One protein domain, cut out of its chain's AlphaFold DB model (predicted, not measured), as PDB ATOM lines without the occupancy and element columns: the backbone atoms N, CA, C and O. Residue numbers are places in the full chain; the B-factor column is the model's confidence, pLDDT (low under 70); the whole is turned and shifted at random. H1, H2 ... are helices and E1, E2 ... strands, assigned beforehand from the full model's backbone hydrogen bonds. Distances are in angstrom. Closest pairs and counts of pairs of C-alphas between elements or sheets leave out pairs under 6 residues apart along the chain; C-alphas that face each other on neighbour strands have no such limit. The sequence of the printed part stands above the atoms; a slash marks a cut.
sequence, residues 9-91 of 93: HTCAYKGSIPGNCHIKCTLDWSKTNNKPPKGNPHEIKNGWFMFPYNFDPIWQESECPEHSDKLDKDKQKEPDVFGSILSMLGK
ATOM      1  N   HIS A   9      14.619 -37.173  35.089       88.56
ATOM      2  CA  HIS A   9      13.273 -37.569  35.528       88.56
ATOM      3  C   HIS A   9      12.211 -36.483  35.311       88.56
ATOM      4  O   HIS A   9      11.037 -36.825  35.158       88.56
ATOM      5  N   THR A  10      12.614 -35.208  35.311       90.88
ATOM      6  CA  THR A  10      11.724 -34.054  35.113       90.88
ATOM      7  C   THR A  10      11.872 -33.423  33.730       90.88
ATOM      8  O   THR A  10      11.226 -32.421  33.454       90.88
ATOM      9  N   CYS A  11      12.729 -33.977  32.870       92.56
ATOM     10  CA  CYS A  11      12.953 -33.461  31.525       92.56
ATOM     11  C   CYS A  11      11.772 -33.798  30.607       92.56
ATOM     12  O   CYS A  11      11.285 -34.929  30.607       92.56
ATOM     13  N   ALA A  12      11.365 -32.854  29.762       94.00
ATOM     14  CA  ALA A  12      10.308 -33.036  28.773       94.00
ATOM     15  C   ALA A  12      10.644 -34.106  27.719       94.00
ATOM     16  O   ALA A  12       9.744 -34.752  27.191       94.00
ATOM     17  N   TYR A  13      11.933 -34.342  27.449       93.56
ATOM     18  CA  TYR A  13      12.400 -35.392  26.531       93.56
ATOM     19  C   TYR A  13      12.522 -36.776  27.187       93.56
ATOM     20  O   TYR A  13      13.105 -37.693  26.601       93.56
ATOM     21  N   LYS A  14      12.032 -36.945  28.419       93.69
ATOM     22  CA  LYS A  14      11.958 -38.251  29.076       93.69
ATOM     23  C   LYS A  14      10.912 -39.117  28.378       93.69
ATOM     24  O   LYS A  14       9.732 -38.785  28.352       93.69
ATOM     25  N   GLY A  15      11.334 -40.282  27.907       91.88
ATOM     26  CA  GLY A  15      10.454 -41.358  27.470       91.88
ATOM     27  C   GLY A  15      10.474 -42.533  28.444       91.88
ATOM     28  O   GLY A  15      11.482 -42.797  29.100       91.88
ATOM     29  N   SER A  16       9.369 -43.268  28.507       90.69
ATOM     30  CA  SER A  16       9.302 -44.568  29.175       90.69
ATOM     31  C   SER A  16       9.680 -45.701  28.220       90.69
ATOM     32  O   SER A  16       9.548 -45.589  26.994       90.69
ATOM     33  N   ILE A  17      10.160 -46.803  28.791       87.38
ATOM     34  CA  ILE A  17      10.408 -48.058  28.083       87.38
ATOM     35  C   ILE A  17       9.420 -49.089  28.647       87.38
ATOM     36  O   ILE A  17       9.483 -49.383  29.840       87.38
ATOM     37  N   PRO A  18       8.482 -49.621  27.842       87.31
ATOM     38  CA  PRO A  18       7.549 -50.639  28.316       87.31
ATOM     39  C   PRO A  18       8.283 -51.857  28.893       87.31
ATOM     40  O   PRO A  18       9.197 -52.382  28.263       87.31
ATOM     41  N   GLY A  19       7.878 -52.300  30.087       85.19
ATOM     42  CA  GLY A  19       8.473 -53.459  30.764       85.19
ATOM     43  C   GLY A  19       9.824 -53.205  31.443       85.19
ATOM     44  O   GLY A  19      10.443 -54.160  31.902       85.19
ATOM     45  N   ASN A  20      10.290 -51.954  31.526       82.88
ATOM     46  CA  ASN A  20      11.530 -51.594  32.213       82.88
ATOM     47  C   ASN A  20      11.301 -50.425  33.193       82.88
ATOM     48  O   ASN A  20      10.490 -49.538  32.926       82.88
ATOM     49  N   CYS A  21      12.009 -50.422  34.327       82.06
ATOM     50  CA  CYS A  21      11.970 -49.333  35.312       82.06
ATOM     51  C   CYS A  21      12.803 -48.111  34.889       82.06
ATOM     52  O   CYS A  21      12.588 -47.008  35.390       82.06
ATOM     53  N   HIS A  22      13.751 -48.296  33.971       88.06
ATOM     54  CA  HIS A  22      14.588 -47.232  33.439       88.06
ATOM     55  C   HIS A  22      13.868 -46.395  32.377       88.06
ATOM     56  O   HIS A  22      12.793 -46.729  31.866       88.06
ATOM     57  N   ILE A  23      14.503 -45.280  32.016       92.50
ATOM     58  CA  ILE A  23      13.970 -44.318  31.055       92.50
ATOM     59  C   ILE A  23      14.785 -44.307  29.756       92.50
ATOM     60  O   ILE A  23      15.872 -44.877  29.651       92.50
ATOM     61  N   LYS A  24      14.245 -43.624  28.747       93.88
ATOM     62  CA  LYS A  24      14.957 -43.250  27.519       93.88
ATOM     63  C   LYS A  24      14.920 -41.738  27.320       93.88
ATOM     64  O   LYS A  24      14.018 -41.063  27.813       93.88
ATOM     65  N   CYS A  25      15.866 -41.212  26.555       93.94
ATOM     66  CA  CYS A  25      15.855 -39.837  26.078       93.94
ATOM     67  C   CYS A  25      15.323 -39.815  24.641       93.94
ATOM     68  O   CYS A  25      15.830 -40.532  23.783       93.94
ATOM     69  N   THR A  26      14.291 -39.013  24.376       93.94
ATOM     70  CA  THR A  26      13.707 -38.858  23.031       93.94
ATOM     71  C   THR A  26      14.292 -37.682  22.255       93.94
ATOM     72  O   THR A  26      13.875 -37.440  21.123       93.94
ATOM     73  N   LEU A  27      15.205 -36.921  22.866       94.12
ATOM     74  CA  LEU A  27      15.899 -35.823  22.206       94.12
ATOM     75  C   LEU A  27      16.763 -36.378  21.072       94.12
ATOM     76  O   LEU A  27      17.503 -37.349  21.252       94.12
ATOM     77  N   ASP A  28      16.685 -35.741  19.916       93.00
ATOM     78  CA  ASP A  28      17.569 -36.002  18.800       93.00
ATOM     79  C   ASP A  28      18.892 -35.260  18.999       93.00
ATOM     80  O   ASP A  28      19.055 -34.101  18.621       93.00
ATOM     81  N   TRP A  29      19.859 -35.952  19.599       91.12
ATOM     82  CA  TRP A  29      21.193 -35.411  19.862       91.12
ATOM     83  C   TRP A  29      21.963 -35.024  18.593       91.12
ATOM     84  O   TRP A  29      22.916 -34.256  18.686       91.12
ATOM     85  N   SER A  30      21.546 -35.489  17.407       90.31
ATOM     86  CA  SER A  30      22.140 -35.041  16.138       90.31
ATOM     87  C   SER A  30      21.787 -33.590  15.794       90.31
ATOM     88  O   SER A  30      22.549 -32.920  15.102       90.31
ATOM     89  N   LYS A  31      20.669 -33.081  16.326       89.75
ATOM     90  CA  LYS A  31      20.202 -31.700  16.139       89.75
ATOM     91  C   LYS A  31      20.748 -30.745  17.204       89.75
ATOM     92  O   LYS A  31      20.376 -29.574  17.233       89.75
ATOM     93  N   THR A  32      21.600 -31.232  18.106       89.50
ATOM     94  CA  THR A  32      22.142 -30.449  19.219       89.50
ATOM     95  C   THR A  32      23.644 -30.264  19.076       89.50
ATOM     96  O   THR A  32      24.356 -31.199  18.726       89.50
ATOM     97  N   ASN A  33      24.143 -29.075  19.418       90.56
ATOM     98  CA  ASN A  33      25.585 -28.797  19.437       90.56
ATOM     99  C   ASN A  33      26.271 -29.305  20.719       90.56
ATOM    100  O   ASN A  33      27.496 -29.294  20.827       90.56
ATOM    101  N   ASN A  34      25.480 -29.721  21.711       91.31
ATOM    102  CA  ASN A  34      25.957 -30.149  23.016       91.31
ATOM    103  C   ASN A  34      26.185 -31.660  23.074       91.31
ATOM    104  O   ASN A  34      25.543 -32.445  22.381       91.31
ATOM    105  N   LYS A  35      27.098 -32.079  23.954       90.81
ATOM    106  CA  LYS A  35      27.353 -33.502  24.194       90.81
ATOM    107  C   LYS A  35      26.304 -34.087  25.146       90.81
ATOM    108  O   LYS A  35      25.881 -33.387  26.072       90.81
ATOM    109  N   PRO A  36      25.928 -35.365  24.966       91.06
ATOM    110  CA  PRO A  36      25.075 -36.060  25.915       91.06
ATOM    111  C   PRO A  36      25.735 -36.135  27.293       91.06
ATOM    112  O   PRO A  36      26.969 -36.092  27.399       91.06
ATOM    113  N   PRO A  37      24.928 -36.244  28.359       91.00
ATOM    114  CA  PRO A  37      25.466 -36.365  29.698       91.00
ATOM    115  C   PRO A  37      26.272 -37.659  29.850       91.00
ATOM    116  O   PRO A  37      25.929 -38.700  29.286       91.00
ATOM    117  N   LYS A  38      27.347 -37.592  30.636       90.81
ATOM    118  CA  LYS A  38      28.193 -38.749  30.924       90.81
ATOM    119  C   LYS A  38      27.588 -39.570  32.058       90.81
ATOM    120  O   LYS A  38      27.143 -39.010  33.061       90.81
ATOM    121  N   GLY A  39      27.578 -40.886  31.883       90.56
ATOM    122  CA  GLY A  39      27.270 -41.834  32.949       90.56
ATOM    123  C   GLY A  39      28.528 -42.267  33.686       90.56
ATOM    124  O   GLY A  39      29.634 -42.153  33.154       90.56
ATOM    125  N   ASN A  40      28.340 -42.801  34.887       91.88
ATOM    126  CA  ASN A  40      29.421 -43.381  35.666       91.88
ATOM    127  C   ASN A  40      30.048 -44.575  34.912       91.88
ATOM    128  O   ASN A  40      29.317 -45.490  34.513       91.88
ATOM    129  N   PRO A  41      31.384 -44.611  34.717       94.00
ATOM    130  CA  PRO A  41      32.062 -45.693  34.004       94.00
ATOM    131  C   PRO A  41      31.776 -47.095  34.555       94.00
ATOM    132  O   PRO A  41      31.709 -48.053  33.783       94.00
ATOM    133  N   HIS A  42      31.592 -47.226  35.873       92.69
ATOM    134  CA  HIS A  42      31.233 -48.490  36.517       92.69
ATOM    135  C   HIS A  42      29.867 -48.994  36.031       92.69
ATOM    136  O   HIS A  42      29.726 -50.149  35.637       92.69
ATOM    137  N   GLU A  43      28.890 -48.094  35.964       90.12
ATOM    138  CA  GLU A  43      27.502 -48.416  35.621       90.12
ATOM    139  C   GLU A  43      27.314 -48.641  34.124       90.12
ATOM    140  O   GLU A  43      26.528 -49.493  33.710       90.12
ATOM    141  N   ILE A  44      28.087 -47.932  33.298       91.44
ATOM    142  CA  ILE A  44      28.179 -48.206  31.859       91.44
ATOM    143  C   ILE A  44      28.729 -49.621  31.638       91.44
ATOM    144  O   ILE A  44      28.177 -50.377  30.842       91.44
ATOM    145  N   LYS A  45      29.783 -50.010  32.371       92.44
ATOM    146  CA  LYS A  45      30.384 -51.347  32.261       92.44
ATOM    147  C   LYS A  45      29.421 -52.461  32.693       92.44
ATOM    148  O   LYS A  45      29.440 -53.529  32.088       92.44
ATOM    149  N   ASN A  46      28.575 -52.206  33.691       90.25
ATOM    150  CA  ASN A  46      27.549 -53.147  34.157       90.25
ATOM    151  C   ASN A  46      26.270 -53.140  33.296       90.25
ATOM    152  O   ASN A  46      25.365 -53.938  33.537       90.25
ATOM    153  N   GLY A  47      26.173 -52.251  32.300       86.56
ATOM    154  CA  GLY A  47      24.993 -52.118  31.438       86.56
ATOM    155  C   GLY A  47      23.789 -51.458  32.118       86.56
ATOM    156  O   GLY A  47      22.672 -51.562  31.620       86.56
ATOM    157  N   TRP A  48      23.994 -50.788  33.254       85.75
ATOM    158  CA  TRP A  48      22.940 -50.089  33.994       85.75
ATOM    159  C   TRP A  48      22.706 -48.682  33.433       85.75
ATOM    160  O   TRP A  48      21.581 -48.192  33.409       85.75
ATOM    161  N   PHE A  49      23.740 -48.055  32.871       91.25
ATOM    162  CA  PHE A  49      23.612 -46.766  32.196       91.25
ATOM    163  C   PHE A  49      23.876 -46.890  30.693       91.25
ATOM    164  O   PHE A  49      25.021 -46.836  30.244       91.25
ATOM    165  N   MET A  50      22.809 -47.010  29.901       91.62
ATOM    166  CA  MET A  50      22.879 -46.970  28.439       91.62
ATOM    167  C   MET A  50      22.164 -45.714  27.927       91.62
ATOM    168  O   MET A  50      20.944 -45.617  27.902       91.62
ATOM    169  N   PHE A  51      22.914 -44.687  27.539       92.00
ATOM    170  CA  PHE A  51      22.331 -43.458  26.996       92.00
ATOM    171  C   PHE A  51      22.367 -43.483  25.459       92.00
ATOM    172  O   PHE A  51      23.394 -43.863  24.901       92.00
ATOM    173  N   PRO A  52      21.305 -43.066  24.737       92.88
ATOM    174  CA  PRO A  52      20.038 -42.494  25.215       92.88
ATOM    175  C   PRO A  52      18.942 -43.530  25.532       92.88
ATOM    176  O   PRO A  52      17.808 -43.138  25.817       92.88
ATOM    177  N   TYR A  53      19.231 -44.829  25.466       89.62
ATOM    178  CA  TYR A  53      18.237 -45.898  25.599       89.62
ATOM    179  C   TYR A  53      18.483 -46.754  26.838       89.62
ATOM    180  O   TYR A  53      19.436 -47.521  26.828       89.62
ATOM    181  N   ASN A  54      17.561 -46.737  27.810       89.06
ATOM    182  CA  ASN A  54      17.590 -47.604  28.996       89.06
ATOM    183  C   ASN A  54      18.693 -47.204  29.995       89.06
ATOM    184  O   ASN A  54      19.679 -47.911  30.182       89.06
ATOM    185  N   PHE A  55      18.512 -46.045  30.638       90.69
ATOM    186  CA  PHE A  55      19.399 -45.537  31.689       90.69
ATOM    187  C   PHE A  55      18.615 -45.004  32.895       90.69
ATOM    188  O   PHE A  55      17.473 -44.556  32.750       90.69
ATOM    189  N   ASP A  56      19.252 -44.994  34.069       89.06
ATOM    190  CA  ASP A  56      18.772 -44.267  35.249       89.06
ATOM    191  C   ASP A  56      19.560 -42.949  35.431       89.06
ATOM    192  O   ASP A  56      20.797 -42.959  35.460       89.06
ATOM    193  N   PRO A  57      18.878 -41.794  35.557       87.88
ATOM    194  CA  PRO A  57      19.506 -40.502  35.834       87.88
ATOM    195  C   PRO A  57      20.333 -40.447  37.123       87.88
ATOM    196  O   PRO A  57      21.149 -39.536  37.263       87.88
ATOM    197  N   ILE A  58      20.127 -41.370  38.067       89.31
ATOM    198  CA  ILE A  58      20.911 -41.445  39.304       89.31
ATOM    199  C   ILE A  58      22.392 -41.741  39.038       89.31
ATOM    200  O   ILE A  58      23.253 -41.255  39.769       89.31
ATOM    201  N   TRP A  59      22.695 -42.471  37.960       88.62
ATOM    202  CA  TRP A  59      24.055 -42.854  37.562       88.62
ATOM    203  C   TRP A  59      24.724 -41.837  36.629       88.62
ATOM    204  O   TRP A  59      25.803 -42.089  36.090       88.62
ATOM    205  N   GLN A  60      24.087 -40.686  36.413       88.31
ATOM    206  CA  GLN A  60      24.598 -39.605  35.585       88.31
ATOM    207  C   GLN A  60      25.598 -38.750  36.381       88.31
ATOM    208  O   GLN A  60      25.271 -38.226  37.446       88.31
ATOM    209  N   GLU A  61      26.812 -38.567  35.860       89.38
ATOM    210  CA  GLU A  61      27.866 -37.790  36.529       89.38
ATOM    211  C   GLU A  61      27.771 -36.290  36.241       89.38
ATOM    212  O   GLU A  61      28.055 -35.462  37.104       89.38
ATOM    213  N   SER A  62      27.367 -35.926  35.023       86.62
ATOM    214  CA  SER A  62      27.266 -34.531  34.582       86.62
ATOM    215  C   SER A  62      25.815 -34.091  34.454       86.62
ATOM    216  O   SER A  62      24.954 -34.902  34.146       86.62
ATOM    217  N   GLU A  63      25.511 -32.802  34.590       88.31
ATOM    218  CA  GLU A  63      24.167 -32.303  34.268       88.31
ATOM    219  C   GLU A  63      23.850 -32.444  32.769       88.31
ATOM    220  O   GLU A  63      24.750 -32.501  31.929       88.31
ATOM    221  N   CYS A  64      22.560 -32.534  32.429       89.69
ATOM    222  CA  CYS A  64      22.124 -32.568  31.035       89.69
ATOM    223  C   CYS A  64      22.041 -31.129  30.487       89.69
ATOM    224  O   CYS A  64      21.232 -30.347  31.000       89.69
ATOM    225  N   PRO A  65      22.828 -30.768  29.455       90.50
ATOM    226  CA  PRO A  65      22.829 -29.411  28.903       90.50
ATOM    227  C   PRO A  65      21.510 -29.056  28.200       90.50
ATOM    228  O   PRO A  65      21.079 -27.911  28.256       90.50
ATOM    229  N   GLU A  66      20.839 -30.049  27.611       92.31
ATOM    230  CA  GLU A  66      19.567 -29.903  26.885       92.31
ATOM    231  C   GLU A  66      18.350 -30.286  27.748       92.31
ATOM    232  O   GLU A  66      17.295 -30.674  27.240       92.31
ATOM    233  N   HIS A  67      18.482 -30.219  29.078       92.56
ATOM    234  CA  HIS A  67      17.325 -30.353  29.960       92.56
ATOM    235  C   HIS A  67      16.330 -29.223  29.677       92.56
ATOM    236  O   HIS A  67      16.696 -28.047  29.673       92.56
ATOM    237  N   SER A  68      15.074 -29.594  29.451       91.62
ATOM    238  CA  SER A  68      13.984 -28.654  29.213       91.62
ATOM    239  C   SER A  68      12.745 -29.095  29.972       91.62
ATOM    240  O   SER A  68      12.432 -30.285  30.012       91.62
ATOM    241  N   ASP A  69      12.008 -28.132  30.518       91.69
ATOM    242  CA  ASP A  69      10.698 -28.365  31.133       91.69
ATOM    243  C   ASP A  69       9.570 -28.418  30.087       91.69
ATOM    244  O   ASP A  69       8.474 -28.900  30.369       91.69
ATOM    245  N   LYS A  70       9.826 -27.925  28.866       91.94
ATOM    246  CA  LYS A  70       8.873 -27.922  27.749       91.94
ATOM    247  C   LYS A  70       9.416 -28.726  26.576       91.94
ATOM    248  O   LYS A  70      10.597 -28.629  26.242       91.94
ATOM    249  N   LEU A  71       8.546 -29.513  25.955       90.25
ATOM    250  CA  LEU A  71       8.910 -30.320  24.798       90.25
ATOM    251  C   LEU A  71       9.015 -29.429  23.557       90.25
ATOM    252  O   LEU A  71       8.027 -28.811  23.163       90.25
ATOM    253  N   ASP A  72      10.191 -29.408  22.941       91.38
ATOM    254  CA  ASP A  72      10.391 -28.891  21.592       91.38
ATOM    255  C   ASP A  72      10.301 -30.068  20.614       91.38
ATOM    256  O   ASP A  72      11.130 -30.983  20.642       91.38
ATOM    257  N   LYS A  73       9.250 -30.084  19.792       87.38
ATOM    258  CA  LYS A  73       8.999 -31.190  18.860       87.38
ATOM    259  C   LYS A  73      10.049 -31.243  17.755       87.38
ATOM    260  O   LYS A  73      10.413 -32.338  17.340       87.38
ATOM    261  N   ASP A  74      10.607 -30.100  17.363       87.94
ATOM    262  CA  ASP A  74      11.583 -30.024  16.273       87.94
ATOM    263  C   ASP A  74      12.895 -30.726  16.646       87.94
ATOM    264  O   ASP A  74      13.609 -31.254  15.787       87.94
ATOM    265  N   LYS A  75      13.188 -30.792  17.951       88.38
ATOM    266  CA  LYS A  75      14.349 -31.482  18.520       88.38
ATOM    267  C   LYS A  75      14.075 -32.931  18.907       88.38
ATOM    268  O   LYS A  75      15.003 -33.625  19.314       88.38
ATOM    269  N   GLN A  76      12.838 -33.411  18.829       87.25
ATOM    270  CA  GLN A  76      12.534 -34.807  19.114       87.25
ATOM    271  C   GLN A  76      12.899 -35.675  17.899       87.25
ATOM    272  O   GLN A  76      12.800 -35.234  16.751       87.25
ATOM    273  N   LYS A  77      13.338 -36.917  18.136       79.75
ATOM    274  CA  LYS A  77      13.430 -37.897  17.046       79.75
ATOM    275  C   LYS A  77      12.013 -38.199  16.560       79.75
ATOM    276  O   LYS A  77      11.196 -38.683  17.344       79.75
ATOM    277  N   GLU A  78      11.754 -37.924  15.285       70.06
ATOM    278  CA  GLU A  78      10.546 -38.379  14.596       70.06
ATOM    279  C   GLU A  78      10.434 -39.905  14.773       70.06
ATOM    280  O   GLU A  78      11.439 -40.614  14.617       70.06
ATOM    281  N   PRO A  79       9.262 -40.439  15.153       66.44
ATOM    282  CA  PRO A  79       9.074 -41.879  15.182       66.44
ATOM    283  C   PRO A  79       9.261 -42.410  13.758       66.44
ATOM    284  O   PRO A  79       8.620 -41.925  12.830       66.44
ATOM    285  N   ASP A  80      10.142 -43.396  13.577       67.44
ATOM    286  CA  ASP A  80      10.347 -44.033  12.276       67.44
ATOM    287  C   ASP A  80       9.072 -44.791  11.870       67.44
ATOM    288  O   ASP A  80       8.833 -45.938  12.261       67.44
ATOM    289  N   VAL A  81       8.208 -44.098  11.127       68.19
ATOM    290  CA  VAL A  81       6.921 -44.614  10.655       68.19
ATOM    291  C   VAL A  81       7.144 -45.820   9.745       68.19
ATOM    292  O   VAL A  81       6.415 -46.807   9.843       68.19
ATOM    293  N   PHE A  82       8.187 -45.784   8.911       70.75
ATOM    294  CA  PHE A  82       8.517 -46.874   7.998       70.75
ATOM    295  C   PHE A  82       9.020 -48.107   8.745       70.75
ATOM    296  O   PHE A  82       8.534 -49.208   8.483       70.75
ATOM    297  N   GLY A  83       9.917 -47.937   9.719       63.59
ATOM    298  CA  GLY A  83      10.384 -49.030  10.575       63.59
ATOM    299  C   GLY A  83       9.254 -49.669  11.388       63.59
ATOM    300  O   GLY A  83       9.180 -50.895  11.496       63.59
ATOM    301  N   SER A  84       8.318 -48.859  11.895       63.50
ATOM    302  CA  SER A  84       7.139 -49.356  12.614       63.50
ATOM    303  C   SER A  84       6.223 -50.188  11.704       63.50
ATOM    304  O   SER A  84       5.899 -51.329  12.040       63.50
ATOM    305  N   ILE A  85       5.879 -49.678  10.515       72.38
ATOM    306  CA  ILE A  85       5.049 -50.399   9.534       72.38
ATOM    307  C   ILE A  85       5.732 -51.699   9.081       72.38
ATOM    308  O   ILE A  85       5.096 -52.753   9.065       72.38
ATOM    309  N   LEU A  86       7.033 -51.663   8.776       69.00
ATOM    310  CA  LEU A  86       7.785 -52.850   8.364       69.00
ATOM    311  C   LEU A  86       7.827 -53.912   9.474       69.00
ATOM    312  O   LEU A  86       7.659 -55.098   9.195       69.00
ATOM    313  N   SER A  87       7.971 -53.502  10.740       65.31
ATOM    314  CA  SER A  87       7.958 -54.420  11.888       65.31
ATOM    315  C   SER A  87       6.600 -55.106  12.107       65.31
ATOM    316  O   SER A  87       6.555 -56.246  12.573       65.31
ATOM    317  N   MET A  88       5.498 -54.448  11.731       66.88
ATOM    318  CA  MET A  88       4.153 -55.030  11.769       66.88
ATOM    319  C   MET A  88       3.910 -56.010  10.615       66.88
ATOM    320  O   MET A  88       3.180 -56.985  10.785       66.88
ATOM    321  N   LEU A  89       4.542 -55.784   9.461       70.94
ATOM    322  CA  LEU A  89       4.413 -56.642   8.280       70.94
ATOM    323  C   LEU A  89       5.376 -57.847   8.301       70.94
ATOM    324  O   LEU A  89       5.062 -58.890   7.735       70.94
ATOM    325  N   GLY A  90       6.517 -57.746   8.993       58.03
ATOM    326  CA  GLY A  90       7.596 -58.745   8.990       58.03
ATOM    327  C   GLY A  90       7.421 -59.980   9.886       58.03
ATOM    328  O   GLY A  90       8.345 -60.779   9.977       58.03
ATOM    329  N   LYS A  91       6.276 -60.175  10.559       54.00
ATOM    330  CA  LYS A  91       6.014 -61.358  11.417       54.00
ATOM    331  C   LYS A  91       5.297 -62.527  10.715       54.00
ATOM    332  O   LYS A  91       4.755 -63.399  11.390       54.00
TER     333      LYS A  91
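This is residues 9 to 91 of the 93 residues of an uncharacterized protein of Candidatus Wolfebacteria bacterium (UniProt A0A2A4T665). With little regular structure, this is a body of loops round a small three-stranded sheet, with a tail, residues 80 to 91, that sticks out and includes helix H2. The 83 printed residues run E1, E2, H1, E3, H2, two helices and three strands; the sheet, E1 - E2 - E3, is antiparallel and the class mixed, with 23 residues in named elements. It is only just compact, close to loose: radius of gyration of the C-alphas 14.1 A, spans 41 by 30 by 20 A.

E1, residues 14 to 16, is 6.9 A long from C-alpha 14 (11.958, -38.251, 29.076); E2, residues 23 to 25, 7.0 A; E3, residues 53 to 55, 6.2 A. H1, residues 41 to 45, is 6.1 A; H2, residues 81 to 89, is 12.5 A, ending at C-alpha 89 (4.413, -56.642, 8.280).

Hairpin E1 and E2 is antiparallel at 135 degrees, N 15 and O 24 within hydrogen-bond range at 2.8 A. E2 and E3 are antiparallel at 128 degrees, N 23 to O 55 3.1 A. H1 and H2 are apart and not on the sheet; in both, every O i to N i+4 pair is within range.

The printed part has no cut. E2 to H1 and E3 to H2 are long links. Confidence is under 70 at 10 residues between 79 and 91.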